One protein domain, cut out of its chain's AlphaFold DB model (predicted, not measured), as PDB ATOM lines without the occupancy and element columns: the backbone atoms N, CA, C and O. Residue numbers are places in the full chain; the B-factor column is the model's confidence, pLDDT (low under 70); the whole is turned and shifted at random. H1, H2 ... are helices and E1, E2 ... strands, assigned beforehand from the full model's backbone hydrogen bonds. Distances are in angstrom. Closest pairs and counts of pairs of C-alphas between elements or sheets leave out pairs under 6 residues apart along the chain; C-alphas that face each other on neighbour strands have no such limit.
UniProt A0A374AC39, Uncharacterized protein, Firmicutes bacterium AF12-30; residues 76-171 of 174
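Overview. This is residues 76 to 171 of the 174 residues of an uncharacterized protein of Firmicutes bacterium AF12-30 (UniProt A0A374AC39). What is the main picture? Two four-stranded sheets, E1 to E4 and E5 to E8, stand face to face as a sandwich, and H1 covers the outer face of the second; the loop of residues 89 to 94 sticks out. How is it built? The 96 printed residues hold eight strands, then one helix, class mixed; both sheets are antiparallel, in chain order. How large is it? It is compact, with a radius of gyration of the C-alphas of 13.0 A and spans of 42 by 30 by 18 A.

Along the chain. Where is the first sheet? E1 is residues 76 to 78, from C-alpha 76 at (178.683, 83.774, 131.796); E2 is 84 to 87, E3 97 to 101 and E4 107 to 112, 14.5 A long. What follows? E5 is residues 115 to 118, E6 122 to 126, E7 133 to 137, E8 142 to 147, 15.1 A long, and H1 150 to 161, 15.7 A long, ending at C-alpha 161 at (155.836, 96.350, 128.159).

Arrangement. How do the strands pair? Each sheet is a meander, each strand the antiparallel neighbour of the one before; N 86 and O 99 of E2 and E3 are 2.8 A apart, N 125 and O 134 of E6 and E7 2.8 A, both within hydrogen-bond range. Where do the sheets come near? The closest C-alphas of E4 and E8, Val 108 and Lys 142, are 5.9 A apart. Where is H1? It is on one face of the second sheet, two layers, over E7 and E8 at a height of 9.3 A; every O i to N i+4 pair in it is within hydrogen-bond range.

Size, cuts and confidence. Is it unbroken? The printed part has no cut and no long link. Where is confidence low? Residues 89 to 94 are under 70.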
ATOM      1  N   ILE A  76     179.313  82.703 132.567       87.75
ATOM      2  CA  ILE A  76     178.683  83.774 131.796       87.75
ATOM      3  C   ILE A  76     177.401  83.222 131.174       87.75
ATOM      4  O   ILE A  76     177.410  82.158 130.560       87.75
ATOM      5  N   ILE A  77     176.308  83.964 131.320       90.88
ATOM      6  CA  ILE A  77     175.054  83.752 130.597       90.88
ATOM      7  C   ILE A  77     174.888  84.923 129.632       90.88
ATOM      8  O   ILE A  77     174.724  86.068 130.062       90.88
ATOM      9  N   GLU A  78     174.921  84.630 128.335       93.62
ATOM     10  CA  GLU A  78     174.605  85.603 127.291       93.62
ATOM     11  C   GLU A  78     173.099  85.872 127.253       93.62
ATOM     12  O   GLU A  78     172.278  84.951 127.246       93.62
ATOM     13  N   LEU A  79     172.737  87.152 127.239       94.19
ATOM     14  CA  LEU A  79     171.361  87.623 127.176       94.19
ATOM     15  C   LEU A  79     171.111  88.386 125.873       94.19
ATOM     16  O   LEU A  79     172.025  88.875 125.204       94.19
ATOM     17  N   LEU A  80     169.833  88.570 125.546       93.38
ATOM     18  CA  LEU A  80     169.406  89.377 124.408       93.38
ATOM     19  C   LEU A  80     169.983  90.796 124.480       93.38
ATOM     20  O   LEU A  80     170.115  91.382 125.560       93.38
ATOM     21  N   ASN A  81     170.247  91.378 123.311       91.00
ATOM     22  CA  ASN A  81     170.834  92.709 123.179       91.00
ATOM     23  C   ASN A  81     172.176  92.837 123.915       91.00
ATOM     24  O   ASN A  81     172.408  93.859 124.552       91.00
ATOM     25  N   GLY A  82     173.040  91.819 123.840       89.44
ATOM     26  CA  GLY A  82     174.435  91.868 124.303       89.44
ATOM     27  C   GLY A  82     174.610  92.203 125.786       89.44
ATOM     28  O   GLY A  82     175.646  92.726 126.183       89.44
ATOM     29  N   TYR A  83     173.585  91.937 126.597       94.31
ATOM     30  CA  TYR A  83     173.726  91.914 128.046       94.31
ATOM     31  C   TYR A  83     174.332  90.581 128.470       94.31
ATOM     32  O   TYR A  83     174.131  89.561 127.812       94.31
ATOM     33  N   VAL A  84     175.028  90.573 129.601       93.88
ATOM     34  CA  VAL A  84     175.576  89.344 130.182       93.88
ATOM     35  C   VAL A  84     175.325  89.301 131.681       93.88
ATOM     36  O   VAL A  84     175.444  90.324 132.359       93.88
ATOM     37  N   ILE A  85     174.985  88.116 132.190       93.06
ATOM     38  CA  ILE A  85     175.066  87.796 133.619       93.06
ATOM     39  C   ILE A  85     176.374  87.052 133.829       93.06
ATOM     40  O   ILE A  85     176.620  86.038 133.185       93.06
ATOM     41  N   GLU A  86     177.197  87.539 134.740       89.62
ATOM     42  CA  GLU A  86     178.512  86.986 135.023       89.62
ATOM     43  C   GLU A  86     178.647  86.708 136.515       89.62
ATOM     44  O   GLU A  86     178.371  87.576 137.345       89.62
ATOM     45  N   LYS A  87     179.108  85.509 136.859       85.69
ATOM     46  CA  LYS A  87     179.651  85.217 138.183       85.69
ATOM     47  C   LYS A  87     181.165  85.229 138.061       85.69
ATOM     48  O   LYS A  87     181.722  84.427 137.318       85.69
ATOM     49  N   GLU A  88     181.821  86.161 138.746       71.19
ATOM     50  CA  GLU A  88     183.282  86.200 138.781       71.19
ATOM     51  C   GLU A  88     183.835  85.022 139.576       71.19
ATOM     52  O   GLU A  88     183.209  84.549 140.522       71.19
ATOM     53  N   LYS A  89     185.047  84.601 139.201       65.94
ATOM     54  CA  LYS A  89     185.818  83.581 139.906       65.94
ATOM     55  C   LYS A  89     186.272  84.118 141.261       65.94
ATOM     56  O   LYS A  89     187.428  84.505 141.423       65.94
ATOM     57  N   GLU A  90     185.371  84.177 142.229       57.75
ATOM     58  CA  GLU A  90     185.773  84.398 143.607       57.75
ATOM     59  C   GLU A  90     186.299  83.100 144.218       57.75
ATOM     60  O   GLU A  90     185.804  82.005 143.954       57.75
ATOM     61  N   GLY A  91     187.352  83.232 145.028       57.19
ATOM     62  CA  GLY A  91     187.891  82.132 145.830       57.19
ATOM     63  C   GLY A  91     186.963  81.707 146.970       57.19
ATOM     64  O   GLY A  91     187.314  80.788 147.707       57.19
ATOM     65  N   ASP A  92     185.816  82.376 147.111       62.19
ATOM     66  CA  ASP A  92     184.750  82.045 148.041       62.19
ATOM     67  C   ASP A  92     183.597  81.345 147.292       62.19
ATOM     68  O   ASP A  92     182.861  81.999 146.543       62.19
ATOM     69  N   PRO A  93     183.434  80.020 147.454       59.56
ATOM     70  CA  PRO A  93     182.334  79.282 146.838       59.56
ATOM     71  C   PRO A  93     180.955  79.736 147.347       59.56
ATOM     72  O   PRO A  93     179.979  79.619 146.606       59.56
ATOM     73  N   GLU A  94     180.866  80.324 148.547       62.53
ATOM     74  CA  GLU A  94     179.605  80.818 149.120       62.53
ATOM     75  C   GLU A  94     179.174  82.171 148.529       62.53
ATOM     76  O   GLU A  94     178.044  82.624 148.741       62.53
ATOM     77  N   ASN A  95     180.030  82.838 147.741       71.94
ATOM     78  CA  ASN A  95     179.623  84.075 147.096       71.94
ATOM     79  C   ASN A  95     178.721  83.795 145.882       71.94
ATOM     80  O   ASN A  95     179.168  83.397 144.805       71.94
ATOM     81  N   HIS A  96     177.426  84.066 146.039       75.94
ATOM     82  CA  HIS A  96     176.414  83.970 144.981       75.94
ATOM     83  C   HIS A  96     176.124  85.306 144.272       75.94
ATOM     84  O   HIS A  96     175.121  85.428 143.563       75.94
ATOM     85  N   ASN A  97     176.972  86.321 144.454       86.31
ATOM     86  CA  ASN A  97     176.844  87.585 143.745       86.31
ATOM     87  C   ASN A  97     177.103  87.394 142.255       86.31
ATOM     88  O   ASN A  97     178.144  86.893 141.829       86.31
ATOM     89  N   ILE A  98     176.171  87.902 141.463       89.81
ATOM     90  CA  ILE A  98     176.339  88.076 140.031       89.81
ATOM     91  C   ILE A  98     176.609  89.542 139.713       89.81
ATOM     92  O   ILE A  98     176.227  90.454 140.453       89.81
ATOM     93  N   LYS A  99     177.235  89.770 138.566       92.12
ATOM     94  CA  LYS A  99     177.348  91.061 137.902       92.12
ATOM     95  C   LYS A  99     176.542  91.008 136.618       92.12
ATOM     96  O   LYS A  99     176.497  89.985 135.943       92.12
ATOM     97  N   ILE A 100     175.914  92.124 136.277       93.06
ATOM     98  CA  ILE A 100     175.256  92.287 134.984       93.06
ATOM     99  C   ILE A 100     175.972  93.402 134.250       93.06
ATOM    100  O   ILE A 100     176.134  94.498 134.802       93.06
ATOM    101  N   ARG A 101     176.396  93.118 133.021       93.19
ATOM    102  CA  ARG A 101     177.012  94.096 132.123       93.19
ATOM    103  C   ARG A 101     176.137  94.303 130.895       93.19
ATOM    104  O   ARG A 101     175.443  93.382 130.465       93.19
ATOM    105  N   ASN A 102     176.133  95.526 130.380       89.19
ATOM    106  CA  ASN A 102     175.499  95.854 129.105       89.19
ATOM    107  C   ASN A 102     176.475  95.620 127.931       89.19
ATOM    108  O   ASN A 102     177.608  95.179 128.127       89.19
ATOM    109  N   GLN A 103     176.042  95.981 126.720       83.69
ATOM    110  CA  GLN A 103     176.831  95.880 125.482       83.69
ATOM    111  C   GLN A 103     178.148  96.669 125.507       83.69
ATOM    112  O   GLN A 103     179.075  96.342 124.776       83.69
ATOM    113  N   GLU A 104     178.224  97.720 126.322       85.62
ATOM    114  CA  GLU A 104     179.397  98.590 126.471       85.62
ATOM    115  C   GLU A 104     180.324  98.103 127.597       85.62
ATOM    116  O   GLU A 104     181.171  98.849 128.078       85.62
ATOM    117  N   GLU A 105     180.117  96.872 128.074       80.06
ATOM    118  CA  GLU A 105     180.793  96.266 129.224       80.06
ATOM    119  C   GLU A 105     180.599  97.018 130.554       80.06
ATOM    120  O   GLU A 105     181.235  96.704 131.564       80.06
ATOM    121  N   MET A 106     179.660  97.966 130.604       85.38
ATOM    122  CA  MET A 106     179.361  98.743 131.800       85.38
ATOM    123  C   MET A 106     178.550  97.912 132.791       85.38
ATOM    124  O   MET A 106     177.519  97.326 132.448       85.38
ATOM    125  N   LYS A 107     178.989  97.902 134.054       90.38
ATOM    126  CA  LYS A 107     178.277  97.238 135.152       90.38
ATOM    127  C   LYS A 107     176.979  97.980 135.466       90.38
ATOM    128  O   LYS A 107     177.014  99.094 135.985       90.38
ATOM    129  N   VAL A 108     175.851  97.327 135.215       91.69
ATOM    130  CA  VAL A 108     174.508  97.876 135.466       91.69
ATOM    131  C   VAL A 108     173.900  97.381 136.776       91.69
ATOM    132  O   VAL A 108     173.051  98.049 137.361       91.69
ATOM    133  N   TYR A 109     174.337  96.215 137.254       92.56
ATOM    134  CA  TYR A 109     173.876  95.631 138.508       92.56
ATOM    135  C   TYR A 109     174.941  94.721 139.121       92.56
ATOM    136  O   TYR A 109     175.751  94.125 138.405       92.56
ATOM    137  N   GLN A 110     174.921  94.607 140.449       91.62
ATOM    138  CA  GLN A 110     175.677  93.613 141.201       91.62
ATOM    139  C   GLN A 110     174.880  93.196 142.438       91.62
ATOM    140  O   GLN A 110     174.414  94.061 143.180       91.62
ATOM    141  N   GLY A 111     174.746  91.893 142.660       89.62
ATOM    142  CA  GLY A 111     174.046  91.354 143.822       89.62
ATOM    143  C   GLY A 111     173.721  89.871 143.686       89.62
ATOM    144  O   GLY A 111     173.911  89.272 142.630       89.62
ATOM    145  N   THR A 112     173.208  89.283 144.758       89.81
ATOM    146  CA  THR A 112     172.830  87.868 144.824       89.81
ATOM    147  C   THR A 112     171.454  87.660 144.188       89.81
ATOM    148  O   THR A 112     170.461  88.196 144.676       89.81
ATOM    149  N   MET A 113     171.372  86.876 143.108       91.62
ATOM    150  CA  MET A 113     170.127  86.574 142.377       91.62
ATOM    151  C   MET A 113     170.015  85.078 142.085       91.62
ATOM    152  O   MET A 113     171.031  84.400 141.978       91.62
ATOM    153  N   ASP A 114     168.792  84.560 142.026       90.06
ATOM    154  CA  ASP A 114     168.485  83.140 141.786       90.06
ATOM    155  C   ASP A 114     167.883  82.915 140.410       90.06
ATOM    156  O   ASP A 114     168.101  81.883 139.790       90.06
ATOM    157  N   TYR A 115     167.070  83.864 139.949       93.06
ATOM    158  CA  TYR A 115     166.348  83.724 138.698       93.06
ATOM    159  C   TYR A 115     166.432  84.989 137.872       93.06
ATOM    160  O   TYR A 115     166.523  86.101 138.399       93.06
ATOM    161  N   TYR A 116     166.314  84.802 136.566       95.38
ATOM    162  CA  TYR A 116     166.164  85.875 135.607       95.38
ATOM    163  C   TYR A 116     165.025  85.588 134.632       95.38
ATOM    164  O   TYR A 116     164.650  84.441 134.398       95.38
ATOM    165  N   TYR A 117     164.473  86.638 134.041       95.38
ATOM    166  CA  TYR A 117     163.662  86.534 132.838       95.38
ATOM    167  C   TYR A 117     164.174  87.536 131.822       95.38
ATOM    168  O   TYR A 117     164.201  88.743 132.076       95.38
ATOM    169  N   ASP A 118     164.604  87.001 130.687       95.69
ATOM    170  CA  ASP A 118     165.247  87.768 129.641       95.69
ATOM    171  C   ASP A 118     164.259  88.159 128.543       95.69
ATOM    172  O   ASP A 118     163.580  87.308 127.967       95.69
ATOM    173  N   HIS A 119     164.205  89.453 128.244       95.00
ATOM    174  CA  HIS A 119     163.399  90.023 127.176       95.00
ATOM    175  C   HIS A 119     164.240  91.037 126.384       95.00
ATOM    176  O   HIS A 119     165.254  91.552 126.861       95.00
ATOM    177  N   GLU A 120     163.832  91.364 125.156       93.88
ATOM    178  CA  GLU A 120     164.562  92.331 124.323       93.88
ATOM    179  C   GLU A 120     164.661  93.707 125.009       93.88
ATOM    180  O   GLU A 120     165.707  94.349 125.019       93.88
ATOM    181  N   LYS A 121     163.573  94.155 125.640       94.69
ATOM    182  CA  LYS A 121     163.475  95.504 126.232       94.69
ATOM    183  C   LYS A 121     163.934  95.596 127.688       94.69
ATOM    184  O   LYS A 121     164.272  96.683 128.150       94.69
ATOM    185  N   PHE A 122     163.911  94.492 128.428       95.50
ATOM    186  CA  PHE A 122     164.151  94.501 129.867       95.50
ATOM    187  C   PHE A 122     164.695  93.158 130.355       95.50
ATOM    188  O   PHE A 122     164.630  92.154 129.650       95.50
ATOM    189  N   LEU A 123     165.224  93.155 131.571       96.62
ATOM    190  CA  LEU A 123     165.676  91.968 132.282       96.62
ATOM    191  C   LEU A 123     165.054  91.982 133.674       96.62
ATOM    192  O   LEU A 123     165.268  92.925 134.436       96.62
ATOM    193  N   CYS A 124     164.293  90.946 134.008       96.62
ATOM    194  CA  CYS A 124     163.828  90.749 135.374       96.62
ATOM    195  C   CYS A 124     164.794  89.849 136.132       96.62
ATOM    196  O   CYS A 124     165.316  88.894 135.567       96.62
ATOM    197  N   LEU A 125     164.989  90.138 137.413       95.88
ATOM    198  CA  LEU A 125     165.820  89.374 138.336       95.88
ATOM    199  C   LEU A 125     165.013  89.083 139.593       95.88
ATOM    200  O   LEU A 125     164.186  89.910 139.986       95.88
ATOM    201  N   LYS A 126     165.260  87.943 140.229       94.56
ATOM    202  CA  LYS A 126     164.615  87.560 141.484       94.56
ATOM    203  C   LYS A 126     165.617  86.925 142.430       94.56
ATOM    204  O   LYS A 126     166.364  86.032 142.030       94.56
ATOM    205  N   ASN A 127     165.552  87.343 143.688       92.62
ATOM    206  CA  ASN A 127     166.182  86.681 144.813       92.62
ATOM    207  C   ASN A 127     165.116  85.886 145.606       92.62
ATOM    208  O   ASN A 127     164.067  86.433 145.944       92.62
ATOM    209  N   ILE A 128     165.339  84.597 145.868       89.06
ATOM    210  CA  ILE A 128     164.434  83.719 146.627       89.06
ATOM    211  C   ILE A 128     164.466  84.065 148.113       89.06
ATOM    212  O   ILE A 128     163.413  84.130 148.739       89.06
ATOM    213  N   GLU A 129     165.661  84.267 148.664       87.62
ATOM    214  CA  GLU A 129     165.884  84.457 150.097       87.62
ATOM    215  C   GLU A 129     165.222  85.743 150.604       87.62
ATOM    216  O   GLU A 129     164.499  85.724 151.597       87.62
ATOM    217  N   SER A 130     165.408  86.853 149.888       89.44
ATOM    218  CA  SER A 130     164.768  88.128 150.218       89.44
ATOM    219  C   SER A 130     163.381  88.294 149.595       89.44
ATOM    220  O   SER A 130     162.639  89.191 149.989       89.44
ATOM    221  N   GLY A 131     163.033  87.481 148.593       90.50
ATOM    222  CA  GLY A 131     161.837  87.663 147.764       90.50
ATOM    223  C   GLY A 131     161.913  88.858 146.803       90.50
ATOM    224  O   GLY A 131     160.974  89.089 146.038       90.50
ATOM    225  N   GLN A 132     163.018  89.609 146.821       94.75
ATOM    226  CA  GLN A 132     163.169  90.845 146.067       94.75
ATOM    227  C   GLN A 132     163.289  90.567 144.569       94.75
ATOM    228  O   GLN A 132     164.070  89.722 144.127       94.75
ATOM    229  N   MET A 133     162.542  91.328 143.782       96.25
ATOM    230  CA  MET A 133     162.575  91.311 142.329       96.25
ATOM    231  C   MET A 133     162.936  92.685 141.785       96.25
ATOM    232  O   MET A 133     162.481  93.711 142.292       96.25
ATOM    233  N   TYR A 134     163.705  92.688 140.704       96.88
ATOM    234  CA  TYR A 134     164.135  93.890 140.000       96.88
ATOM    235  C   TYR A 134     163.766  93.782 138.527       96.88
ATOM    236  O   TYR A 134     163.898  92.713 137.936       96.88
ATOM    237  N   CYS A 135     163.344  94.887 137.920       96.44
ATOM    238  CA  CYS A 135     163.236  95.016 136.472       96.44
ATOM    239  C   CYS A 135     164.224  96.073 135.980       96.44
ATOM    240  O   CYS A 135     164.074  97.268 136.249       96.44
ATOM    241  N   LEU A 136     165.215  95.626 135.219       95.94
ATOM    242  CA  LEU A 136     166.190  96.462 134.538       95.94
ATOM    243  C   LEU A 136     165.699  96.793 133.129       95.94
ATOM    244  O   LEU A 136     165.357  95.898 132.364       95.94
ATOM    245  N   ASP A 137     165.676  98.074 132.776       94.44
ATOM    246  CA  ASP A 137     165.426  98.519 131.402       94.44
ATOM    247  C   ASP A 137     166.737  98.451 130.621       94.44
ATOM    248  O   ASP A 137     167.728  99.082 131.000       94.44
ATOM    249  N   LYS A 138     166.751  97.660 129.544       93.25
ATOM    250  CA  LYS A 138     167.964  97.411 128.757       93.25
ATOM    251  C   LYS A 138     168.357  98.585 127.869       93.25
ATOM    252  O   LYS A 138     169.527  98.698 127.511       93.25
ATOM    253  N   GLN A 139     167.411  99.455 127.524       90.12
ATOM    254  CA  GLN A 139     167.691 100.664 126.756       90.12
ATOM    255  C   GLN A 139     168.354 101.724 127.640       90.12
ATOM    256  O   GLN A 139     169.248 102.434 127.191       90.12
ATOM    257  N   GLN A 140     167.926 101.832 128.899       90.12
ATOM    258  CA  GLN A 140     168.467 102.800 129.857       90.12
ATOM    259  C   GLN A 140     169.644 102.259 130.680       90.12
ATOM    260  O   GLN A 140     170.337 103.048 131.318       90.12
ATOM    261  N   GLY A 141     169.842 100.938 130.723       90.25
ATOM    262  CA  GLY A 141     170.917 100.296 131.481       90.25
ATOM    263  C   GLY A 141     170.791 100.456 132.997       90.25
ATOM    264  O   GLY A 141     171.801 100.521 133.692       90.25
ATOM    265  N   LYS A 142     169.567 100.561 133.527       91.69
ATOM    266  CA  LYS A 142     169.329 100.744 134.969       91.69
ATOM    267  C   LYS A 142     168.046 100.070 135.439       91.69
ATOM    268  O   LYS A 142     167.109  99.878 134.659       91.69
ATOM    269  N   ILE A 143     167.994  99.766 136.734       94.62
ATOM    270  CA  ILE A 143     166.777  99.311 137.414       94.62
ATOM    271  C   ILE A 143     165.713 100.412 137.320       94.62
ATOM    272  O   ILE A 143     165.973 101.569 137.644       94.62
ATOM    273  N   GLN A 144     164.523 100.047 136.846       95.44
ATOM    274  CA  GLN A 144     163.357 100.939 136.774       95.44
ATOM    275  C   GLN A 144     162.311 100.620 137.833       95.44
ATOM    276  O   GLN A 144     161.504 101.484 138.169       95.44
ATOM    277  N   TYR A 145     162.268  99.369 138.283       96.81
ATOM    278  CA  TYR A 145     161.218  98.902 139.167       96.81
ATOM    279  C   TYR A 145     161.716  97.798 140.083       96.81
ATOM    280  O   TYR A 145     162.535  96.965 139.685       96.81
ATOM    281  N   GLU A 146     161.182  97.803 141.297       97.19
ATOM    282  CA  GLU A 146     161.492  96.862 142.360       97.19
ATOM    283  C   GLU A 146     160.179  96.398 142.986       97.19
ATOM    284  O   GLU A 146     159.261  97.198 143.171       97.19
ATOM    285  N   ALA A 147     160.079  95.111 143.299       96.00
ATOM    286  CA  ALA A 147     158.897  94.539 143.927       96.00
ATOM    287  C   ALA A 147     159.267  93.324 144.774       96.00
ATOM    288  O   ALA A 147     160.204  92.607 144.447       96.00
ATOM    289  N   ASN A 148     158.468  93.048 145.803       94.44
ATOM    290  CA  ASN A 148     158.592  91.837 146.627       94.44
ATOM    291  C   ASN A 148     157.424  90.863 146.415       94.44
ATOM    292  O   ASN A 148     157.369  89.801 147.029       94.44
ATOM    293  N   ILE A 149     156.480  91.229 145.543       93.12
ATOM    294  CA  ILE A 149     155.280  90.461 145.213       93.12
ATOM    295  C   ILE A 149     155.257  90.252 143.698       93.12
ATOM    296  O   ILE A 149     155.524  91.177 142.926       93.12
ATOM    297  N   TYR A 150     154.979  89.021 143.265       90.69
ATOM    298  CA  TYR A 150     155.032  88.644 141.849       90.69
ATOM    299  C   TYR A 150     153.996  89.414 141.024       90.69
ATOM    300  O   TYR A 150     154.290  89.890 139.930       90.69
ATOM    301  N   GLU A 151     152.805  89.591 141.579       92.75
ATOM    302  CA  GLU A 151     151.675  90.283 140.979       92.75
ATOM    303  C   GLU A 151     151.995  91.756 140.705       92.75
ATOM    304  O   GLU A 151     151.616  92.269 139.654       92.75
ATOM    305  N   ASP A 152     152.743  92.420 141.589       94.94
ATOM    306  CA  ASP A 152     153.176  93.808 141.395       94.94
ATOM    307  C   ASP A 152     154.169  93.918 140.233       94.94
ATOM    308  O   ASP A 152     154.007  94.759 139.345       94.94
ATOM    309  N   MET A 153     155.146  93.005 140.179       94.75
ATOM    310  CA  MET A 153     156.075  92.903 139.051       94.75
ATOM    311  C   MET A 153     155.323  92.641 137.742       94.75
ATOM    312  O   MET A 153     155.545  93.322 136.742       94.75
ATOM    313  N   LEU A 154     154.382  91.697 137.743       94.25
ATOM    314  CA  LEU A 154     153.590  91.361 136.565       94.25
ATOM    315  C   LEU A 154     152.719  92.537 136.107       94.25
ATOM    316  O   LEU A 154     152.648  92.814 134.911       94.25
ATOM    317  N   ASN A 155     152.093  93.261 137.033       95.06
ATOM    318  CA  ASN A 155     151.304  94.453 136.723       95.06
ATOM    319  C   ASN A 155     152.165  95.557 136.101       95.06
ATOM    320  O   ASN A 155     151.758  96.152 135.100       95.06
ATOM    321  N   PHE A 156     153.368  95.790 136.631       95.56
ATOM    322  CA  PHE A 156     154.323  96.723 136.038       95.56
ATOM    323  C   PHE A 156     154.694  96.313 134.604       95.56
ATOM    324  O   PHE A 156     154.607  97.128 133.680       95.56
ATOM    325  N   LEU A 157     155.044  95.042 134.385       94.69
ATOM    326  CA  LEU A 157     155.417  94.539 133.062       94.69
ATOM    327  C   LEU A 157     154.253  94.596 132.061       94.69
ATOM    328  O   LEU A 157     154.462  94.954 130.900       94.69
ATOM    329  N   ARG A 158     153.021  94.323 132.505       94.69
ATOM    330  CA  ARG A 158     151.798  94.489 131.700       94.69
ATOM    331  C   ARG A 158     151.618  95.931 131.250       94.69
ATOM    332  O   ARG A 158     151.453  96.184 130.060       94.69
ATOM    333  N   GLN A 159     151.685  96.876 132.184       94.69
ATOM    334  CA  GLN A 159     151.462  98.294 131.897       94.69
ATOM    335  C   GLN A 159     152.567  98.892 131.019       94.69
ATOM    336  O   GLN A 159     152.283  99.672 130.110       94.69
ATOM    337  N   ARG A 160     153.829  98.535 131.277       94.56
ATOM    338  CA  ARG A 160     154.987  99.159 130.627       94.56
ATOM    339  C   ARG A 160     155.383  98.492 129.313       94.56
ATOM    340  O   ARG A 160     155.797  99.195 128.387       94.56
ATOM    341  N   TYR A 161     155.291  97.165 129.248       92.81
ATOM    342  CA  TYR A 161     155.836  96.350 128.159       92.81
ATOM    343  C   TYR A 161     154.807  95.426 127.493       92.81
ATOM    344  O   TYR A 161     155.178  94.749 126.538       92.81
ATOM    345  N   GLN A 162     153.540  95.428 127.934       92.88
ATOM    346  CA  GLN A 162     152.449  94.612 127.370       92.88
ATOM    347  C   GLN A 162     152.707  93.099 127.476       92.88
ATOM    348  O   GLN A 162     152.350  92.327 126.591       92.88
ATOM    349  N   ILE A 163     153.338  92.671 128.573       90.31
ATOM    350  CA  ILE A 163     153.654  91.262 128.841       90.31
ATOM    351  C   ILE A 163     152.545  90.628 129.673       90.31
ATOM    352  O   ILE A 163     152.311  91.052 130.799       90.31
ATOM    353  N   GLU A 164     151.872  89.601 129.158       83.38
ATOM    354  CA  GLU A 164     150.760  88.957 129.873       83.38
ATOM    355  C   GLU A 164     151.217  87.966 130.949       83.38
ATOM    356  O   GLU A 164     150.611  87.912 132.027       83.38
ATOM    357  N   ILE A 165     152.285  87.222 130.646       80.06
ATOM    358  CA  ILE A 165     152.952  86.233 131.499       80.06
ATOM    359  C   ILE A 165     154.449  86.204 131.176       80.06
ATOM    360  O   ILE A 165     154.854  86.496 130.050       80.06
ATOM    361  N   PHE A 166     155.273  85.810 132.143       82.06
ATOM    362  CA  PHE A 166     156.694  85.557 131.920       82.06
ATOM    363  C   PHE A 166     157.198  84.414 132.806       82.06
ATOM    364  O   PHE A 166     156.620  84.141 133.861       82.06
ATOM    365  N   GLY A 167     158.253  83.731 132.353       84.12
ATOM    366  CA  GLY A 167     158.780  82.519 132.981       84.12
ATOM    367  C   GLY A 167     160.206  82.703 133.485       84.12
ATOM    368  O   GLY A 167     161.095  83.060 132.718       84.12
ATOM    369  N   TRP A 168     160.424  82.438 134.768       91.31
ATOM    370  CA  TRP A 168     161.742  82.508 135.387       91.31
ATOM    371  C   TRP A 168     162.666  81.402 134.871       91.31
ATOM    372  O   TRP A 168     162.268  80.243 134.773       91.31
ATOM    373  N   LYS A 169     163.912  81.766 134.577       91.75
ATOM    374  CA  LYS A 169     165.029  80.857 134.325       91.75
ATOM    375  C   LYS A 169     165.987  80.915 135.503       91.75
ATOM    376  O   LYS A 169     166.212  81.991 136.050       91.75
ATOM    377  N   GLU A 170     166.540  79.772 135.880       89.25
ATOM    378  CA  GLU A 170     167.517  79.687 136.966       89.25
ATOM    379  C   GLU A 170     168.840  80.329 136.552       89.25
ATOM    380  O   GLU A 170     169.381  80.066 135.477       89.25
ATOM    381  N   ILE A 171     169.345  81.188 137.427       86.00
ATOM    382  CA  ILE A 171     170.747  81.568 137.498       86.00
ATOM    383  C   ILE A 171     171.364  80.516 138.403       86.00
ATOM    384  O   ILE A 171     170.970  80.426 139.563       86.00
TER     385      ILE A 171